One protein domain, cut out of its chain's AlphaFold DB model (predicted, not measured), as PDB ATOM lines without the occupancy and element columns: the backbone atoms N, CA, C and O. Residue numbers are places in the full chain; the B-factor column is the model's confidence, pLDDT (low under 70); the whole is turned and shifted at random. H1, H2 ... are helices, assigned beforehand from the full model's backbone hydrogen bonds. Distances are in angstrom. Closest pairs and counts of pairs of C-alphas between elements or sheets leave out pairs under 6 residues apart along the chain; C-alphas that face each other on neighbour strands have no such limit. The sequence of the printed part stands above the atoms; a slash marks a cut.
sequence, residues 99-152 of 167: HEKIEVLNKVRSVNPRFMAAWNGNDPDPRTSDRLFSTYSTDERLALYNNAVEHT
ATOM      1  N   HIS A  99     235.511 171.358 245.522       94.31
ATOM      2  CA  HIS A  99     235.839 172.706 245.057       94.31
ATOM      3  C   HIS A  99     234.791 173.222 244.064       94.31
ATOM      4  O   HIS A  99     234.250 174.307 244.250       94.31
ATOM      5  N   GLU A 100     234.433 172.411 243.069       95.12
ATOM      6  CA  GLU A 100     233.404 172.742 242.075       95.12
ATOM      7  C   GLU A 100     232.034 172.947 242.737       95.12
ATOM      8  O   GLU A 100     231.331 173.909 242.427       95.12
ATOM      9  N   LYS A 101     231.665 172.103 243.716       95.31
ATOM     10  CA  LYS A 101     230.447 172.308 244.519       95.31
ATOM     11  C   LYS A 101     230.475 173.669 245.216       95.31
ATOM     12  O   LYS A 101     229.504 174.416 245.126       95.31
ATOM     13  N   ILE A 102     231.583 174.026 245.867       95.12
ATOM     14  CA  ILE A 102     231.730 175.322 246.546       95.12
ATOM     15  C   ILE A 102     231.575 176.488 245.558       95.12
ATOM     16  O   ILE A 102     230.895 177.463 245.877       95.12
ATOM     17  N   GLU A 103     232.150 176.399 244.358       95.38
ATOM     18  CA  GLU A 103     232.008 177.431 243.321       95.38
ATOM     19  C   GLU A 103     230.553 177.617 242.878       95.38
ATOM     20  O   GLU A 103     230.058 178.750 242.845       95.38
ATOM     21  N   VAL A 104     229.842 176.518 242.606       95.94
ATOM     22  CA  VAL A 104     228.418 176.540 242.235       95.94
ATOM     23  C   VAL A 104     227.583 177.201 243.333       95.94
ATOM     24  O   VAL A 104     226.794 178.110 243.058       95.94
ATOM     25  N   LEU A 105     227.781 176.796 244.591       95.69
ATOM     26  CA  LEU A 105     227.036 177.343 245.725       95.69
ATOM     27  C   LEU A 105     227.357 178.831 245.950       95.69
ATOM     28  O   LEU A 105     226.447 179.633 246.174       95.69
ATOM     29  N   ASN A 106     228.624 179.235 245.820       94.50
ATOM     30  CA  ASN A 106     229.037 180.636 245.944       94.50
ATOM     31  C   ASN A 106     228.437 181.524 244.848       94.50
ATOM     32  O   ASN A 106     228.013 182.646 245.140       94.50
ATOM     33  N   LYS A 107     228.340 181.025 243.608       94.88
ATOM     34  CA  LYS A 107     227.689 181.741 242.501       94.88
ATOM     35  C   LYS A 107     226.237 182.061 242.854       94.88
ATOM     36  O   LYS A 107     225.829 183.216 242.754       94.88
ATOM     37  N   VAL A 108     225.473 181.083 243.343       94.62
ATOM     38  CA  VAL A 108     224.065 181.288 243.727       94.62
ATOM     39  C   VAL A 108     223.938 182.208 244.943       94.62
ATOM     40  O   VAL A 108     223.120 183.130 244.937       94.62
ATOM     41  N   ARG A 109     224.790 182.027 245.956       94.38
ATOM     42  CA  ARG A 109     224.819 182.869 247.162       94.38
ATOM     43  C   ARG A 109     225.091 184.343 246.857       94.38
ATOM     44  O   ARG A 109     224.534 185.209 247.524       94.38
ATOM     45  N   SER A 110     225.915 184.633 245.850       93.69
ATOM     46  CA  SER A 110     226.213 186.014 245.443       93.69
ATOM     47  C   SER A 110     224.991 186.752 244.881       93.69
ATOM     48  O   SER A 110     224.890 187.970 245.015       93.69
ATOM     49  N   VAL A 111     224.046 186.010 244.296       94.06
ATOM     50  CA  VAL A 111     222.827 186.544 243.674       94.06
ATOM     51  C   VAL A 111     221.639 186.518 244.641       94.06
ATOM     52  O   VAL A 111     220.765 187.378 244.556       94.06
ATOM     53  N   ASN A 112     221.599 185.560 245.574       93.00
ATOM     54  CA  ASN A 112     220.522 185.406 246.550       93.00
ATOM     55  C   ASN A 112     221.003 185.701 247.989       93.00
ATOM     56  O   ASN A 112     221.545 184.813 248.649       93.00
ATOM     57  N   PRO A 113     220.715 186.898 248.542       89.88
ATOM     58  CA  PRO A 113     221.087 187.259 249.913       89.88
ATOM     59  C   PRO A 113     220.441 186.395 251.007       89.88
ATOM     60  O   PRO A 113     220.895 186.423 252.147       89.88
ATOM     61  N   ARG A 114     219.367 185.657 250.688       93.62
ATOM     62  CA  ARG A 114     218.667 184.752 251.616       93.62
ATOM     63  C   ARG A 114     219.092 183.292 251.465       93.62
ATOM     64  O   ARG A 114     218.439 182.427 252.035       93.62
ATOM     65  N   PHE A 115     220.146 183.024 250.696       94.31
ATOM     66  CA  PHE A 115     220.657 181.678 250.485       94.31
ATOM     67  C   PHE A 115     221.055 181.023 251.812       94.31
ATOM     68  O   PHE A 115     221.920 181.532 252.534       94.31
ATOM     69  N   MET A 116     220.447 179.878 252.106       92.94
ATOM     70  CA  MET A 116     220.737 179.096 253.301       92.94
ATOM     71  C   MET A 116     221.739 177.993 252.970       92.94
ATOM     72  O   MET A 116     221.425 177.083 252.210       92.94
ATOM     73  N   ALA A 117     222.928 178.043 253.567       91.31
ATOM     74  CA  ALA A 117     223.919 176.971 253.478       91.31
ATOM     75  C   ALA A 117     223.824 176.057 254.707       91.31
ATOM     76  O   ALA A 117     223.668 176.556 255.825       91.31
ATOM     77  N   ALA A 118     223.928 174.747 254.506       91.81
ATOM     78  CA  ALA A 118     223.988 173.754 255.579       91.81
ATOM     79  C   ALA A 118     225.271 172.918 255.501       91.81
ATOM     80  O   ALA A 118     225.843 172.581 256.538       91.81
ATOM     81  N   TRP A 119     225.756 172.631 254.291       93.94
ATOM     82  CA  TRP A 119     226.967 171.847 254.095       93.94
ATOM     83  C   TRP A 119     228.229 172.650 254.440       93.94
ATOM     84  O   TRP A 119     228.400 173.802 254.040       93.94
ATOM     85  N   ASN A 120     229.155 172.032 255.178       88.81
ATOM     86  CA  ASN A 120     230.372 172.688 255.673       88.81
ATOM     87  C   ASN A 120     231.563 172.655 254.685       88.81
ATOM     88  O   ASN A 120     232.651 173.113 255.032       88.81
ATOM     89  N   GLY A 121     231.387 172.082 253.489       88.56
ATOM     90  CA  GLY A 121     232.434 171.937 252.464       88.56
ATOM     91  C   GLY A 121     233.377 170.738 252.644       88.56
ATOM     92  O   GLY A 121     234.122 170.396 251.723       88.56
ATOM     93  N   ASN A 122     233.337 170.082 253.804       88.00
ATOM     94  CA  ASN A 122     234.227 168.979 254.175       88.00
ATOM     95  C   ASN A 122     233.486 167.654 254.378       88.00
ATOM     96  O   ASN A 122     234.102 166.596 254.250       88.00
ATOM     97  N   ASP A 123     232.188 167.698 254.686       88.06
ATOM     98  CA  ASP A 123     231.400 166.491 254.895       88.06
ATOM     99  C   ASP A 123     231.335 165.673 253.598       88.06
ATOM    100  O   ASP A 123     231.167 166.247 252.513       88.06
ATOM    101  N   PRO A 124     231.474 164.338 253.687       89.50
ATOM    102  CA  PRO A 124     231.398 163.472 252.525       89.50
ATOM    103  C   PRO A 124     229.995 163.498 251.920       89.50
ATOM    104  O   PRO A 124     229.001 163.671 252.627       89.50
ATOM    105  N   ASP A 125     229.916 163.241 250.614       91.06
ATOM    106  CA  ASP A 125     228.624 163.176 249.944       91.06
ATOM    107  C   ASP A 125     227.734 162.066 250.533       91.06
ATOM    108  O   ASP A 125     228.190 160.933 250.760       91.06
ATOM    109  N   PRO A 126     226.456 162.381 250.793       93.44
ATOM    110  CA  PRO A 126     225.507 161.439 251.347       93.44
ATOM    111  C   PRO A 126     225.185 160.350 250.324       93.44
ATOM    112  O   PRO A 126     224.951 160.616 249.149       93.44
ATOM    113  N   ARG A 127     225.146 159.099 250.790       93.62
ATOM    114  CA  ARG A 127     224.903 157.917 249.943       93.62
ATOM    115  C   ARG A 127     223.447 157.456 249.929       93.62
ATOM    116  O   ARG A 127     223.119 156.477 249.273       93.62
ATOM    117  N   THR A 128     222.588 158.138 250.674       95.31
ATOM    118  CA  THR A 128     221.172 157.805 250.887       95.31
ATOM    119  C   THR A 128     220.345 159.073 250.750       95.31
ATOM    120  O   THR A 128     220.830 160.148 251.119       95.31
ATOM    121  N   SER A 129     219.087 158.951 250.328       93.44
ATOM    122  CA  SER A 129     218.161 160.087 250.259       93.44
ATOM    123  C   SER A 129     218.050 160.820 251.593       93.44
ATOM    124  O   SER A 129     218.201 162.033 251.627       93.44
ATOM    125  N   ASP A 130     217.874 160.099 252.700       92.31
ATOM    126  CA  ASP A 130     217.601 160.710 254.007       92.31
ATOM    127  C   ASP A 130     218.744 161.621 254.459       92.31
ATOM    128  O   ASP A 130     218.519 162.757 254.880       92.31
ATOM    129  N   ARG A 131     219.989 161.165 254.275       93.75
ATOM    130  CA  ARG A 131     221.168 162.002 254.518       93.75
ATOM    131  C   ARG A 131     221.323 163.138 253.515       93.75
ATOM    132  O   ARG A 131     221.799 164.194 253.900       93.75
ATOM    133  N   LEU A 132     220.893 162.987 252.262       93.50
ATOM    134  CA  LEU A 132     220.905 164.094 251.300       93.50
ATOM    135  C   LEU A 132     220.094 165.291 251.814       93.50
ATOM    136  O   LEU A 132     220.547 166.428 251.699       93.50
ATOM    137  N   PHE A 133     218.932 165.036 252.420       91.88
ATOM    138  CA  PHE A 133     218.071 166.080 252.982       91.88
ATOM    139  C   PHE A 133     218.590 166.683 254.294       91.88
ATOM    140  O   PHE A 133     218.194 167.801 254.621       91.88
ATOM    141  N   SER A 134     219.437 165.974 255.046       90.69
ATOM    142  CA  SER A 134     220.023 166.490 256.291       90.69
ATOM    143  C   SER A 134     221.402 167.127 256.107       90.69
ATOM    144  O   SER A 134     221.748 168.025 256.867       90.69
ATOM    145  N   THR A 135     222.174 166.699 255.103       93.19
ATOM    146  CA  THR A 135     223.490 167.262 254.765       93.19
ATOM    147  C   THR A 135     223.364 168.572 253.996       93.19
ATOM    148  O   THR A 135     224.092 169.516 254.290       93.19
ATOM    149  N   TYR A 136     222.452 168.639 253.022       95.00
ATOM    150  CA  TYR A 136     222.284 169.813 252.172       95.00
ATOM    151  C   TYR A 136     220.959 170.519 252.438       95.00
ATOM    152  O   TYR A 136     219.887 169.903 252.496       95.00
ATOM    153  N   SER A 137     221.017 171.845 252.498       95.44
ATOM    154  CA  SER A 137     219.833 172.688 252.547       95.44
ATOM    155  C   SER A 137     219.000 172.541 251.266       95.44
ATOM    156  O   SER A 137     219.447 172.031 250.234       95.44
ATOM    157  N   THR A 138     217.754 173.010 251.306       95.25
ATOM    158  CA  THR A 138     216.910 173.062 250.104       95.25
ATOM    159  C   THR A 138     217.532 173.927 249.005       95.25
ATOM    160  O   THR A 138     217.491 173.535 247.841       95.25
ATOM    161  N   ASP A 139     218.153 175.052 249.368       95.81
ATOM    162  CA  ASP A 139     218.779 175.965 248.408       95.81
ATOM    163  C   ASP A 139     220.026 175.344 247.769       95.81
ATOM    164  O   ASP A 139     220.231 175.472 246.564       95.81
ATOM    165  N   GLU A 140     220.835 174.625 248.553       96.19
ATOM    166  CA  GLU A 140     222.017 173.909 248.060       96.19
ATOM    167  C   GLU A 140     221.622 172.797 247.089       96.19
ATOM    168  O   GLU A 140     222.166 172.712 245.988       96.19
ATOM    169  N   ARG A 141     220.622 171.982 247.453       95.75
ATOM    170  CA  ARG A 141     220.117 170.915 246.575       95.75
ATOM    171  C   ARG A 141     219.569 171.478 245.267       95.75
ATOM    172  O   ARG A 141     219.840 170.914 244.210       95.75
ATOM    173  N   LEU A 142     218.845 172.598 245.321       95.88
ATOM    174  CA  LEU A 142     218.333 173.267 244.126       95.88
ATOM    175  C   LEU A 142     219.462 173.838 243.257       95.88
ATOM    176  O   LEU A 142     219.428 173.688 242.037       95.88
ATOM    177  N   ALA A 143     220.473 174.462 243.864       96.38
ATOM    178  CA  ALA A 143     221.627 175.002 243.149       96.38
ATOM    179  C   ALA A 143     222.402 173.906 242.402       96.38
ATOM    180  O   ALA A 143     222.683 174.050 241.212       96.38
ATOM    181  N   LEU A 144     222.690 172.790 243.078       95.38
ATOM    182  CA  LEU A 144     223.378 171.644 242.480       95.38
ATOM    183  C   LEU A 144     222.537 170.989 241.377       95.38
ATOM    184  O   LEU A 144     223.072 170.657 240.320       95.38
ATOM    185  N   TYR A 145     221.223 170.856 241.584       94.56
ATOM    186  CA  TYR A 145     220.305 170.337 240.570       94.56
ATOM    187  C   TYR A 145     220.285 171.213 239.313       94.56
ATOM    188  O   TYR A 145     220.470 170.707 238.209       94.56
ATOM    189  N   ASN A 146     220.120 172.528 239.468       95.25
ATOM    190  CA  ASN A 146     220.110 173.456 238.337       95.25
ATOM    191  C   ASN A 146     221.442 173.428 237.580       95.25
ATOM    192  O   ASN A 146     221.442 173.431 236.352       95.25
ATOM    193  N   ASN A 147     222.564 173.327 238.300       95.56
ATOM    194  CA  ASN A 147     223.872 173.162 237.679       95.56
ATOM    195  C   ASN A 147     223.956 171.862 236.865       95.56
ATOM    196  O   ASN A 147     224.477 171.877 235.755       95.56
ATOM    197  N   ALA A 148     223.416 170.749 237.372       93.38
ATOM    198  CA  ALA A 148     223.363 169.498 236.617       93.38
ATOM    199  C   ALA A 148     222.515 169.624 235.346       93.38
ATOM    200  O   ALA A 148     222.957 169.204 234.282       93.38
ATOM    201  N   VAL A 149     221.340 170.252 235.427       92.94
ATOM    202  CA  VAL A 149     220.462 170.468 234.266       92.94
ATOM    203  C   VAL A 149     221.121 171.361 233.210       92.94
ATOM    204  O   VAL A 149     220.998 171.082 232.024       92.94
ATOM    205  N   GLU A 150     221.853 172.403 233.613       93.69
ATOM    206  CA  GLU A 150     222.551 173.309 232.686       93.69
ATOM    207  C   GLU A 150     223.692 172.613 231.917       93.69
ATOM    208  O   GLU A 150     223.987 172.977 230.780       93.69
ATOM    209  N   HIS A 151     224.307 171.589 232.515       93.25
ATOM    210  CA  HIS A 151     225.482 170.900 231.969       93.25
ATOM    211  C   HIS A 151     225.191 169.487 231.442       93.25
ATOM    212  O   HIS A 151     226.118 168.795 231.023       93.25
ATOM    213  N   THR A 152     223.930 169.044 231.440       92.06
ATOM    214  CA  THR A 152     223.528 167.730 230.911       92.06
ATOM    215  C   THR A 152     222.462 167.860 229.830       92.06
ATOM    216  O   THR A 152     221.701 168.823 229.760       92.06
TER     217      THR A 152
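AT A GLANCE: This is residues 99 to 152 of the 167 residues of an uncharacterized protein of Callosobruchus maculatus (UniProt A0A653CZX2). Two helices, H1 and H3, cross at close to a right angle and pack on each other, while the short helix H2 lies off to one side, touching no helix. A long loop, residues 112 to 128, runs from the end of H1 at one extreme of the domain to H2 at the other, and a tight link then leads from H2 into H3. The printed part has 54 residues with three named helices, in the order H1, H2, H3, and no named strand; its class is all helix. It is compact, with a radius of gyration of the C-alphas of 10.9 A and spans of 29 by 26 by 19 A.

HOW THE PARTS SIT: H1, residues 99 to 111, touches H3, residues 138 to 151, with 8 pairs of C-alphas within 8 A. Their closest C-alphas, those of Leu 105 and Ala 143, are 6.4 A apart. Their lines are about perpendicular, but only just, at 71 degrees, and their centres are 10.3 A apart. H2, residues 129 to 135, is apart from H1. H2 and H3 meet only through their link. Every O i to N i+4 pair is within hydrogen-bond range in H2 and H3; in H1 it is 8 of 9.

IN THESE COORDINATES: H1 begins at C-alpha 99, at (235.839, 172.706, 245.057), and measures 19.0 A from first to last C-alpha. H2 begins at C-alpha 129, at (218.161, 160.087, 250.259), and measures 10.0 A. H3, the longest helix with 14 residues, measures 20.2 A and ends at C-alpha 151, at (225.482, 170.900, 231.969).

THE WHOLE: The two C-alphas farthest apart, those of Val 111 and Thr 128, are 29.7 A apart. The link from H1 to H2, with 17 residues, is long. The printed part has no cut. Its mean pLDDT is 93.5, and no printed residue is under 70.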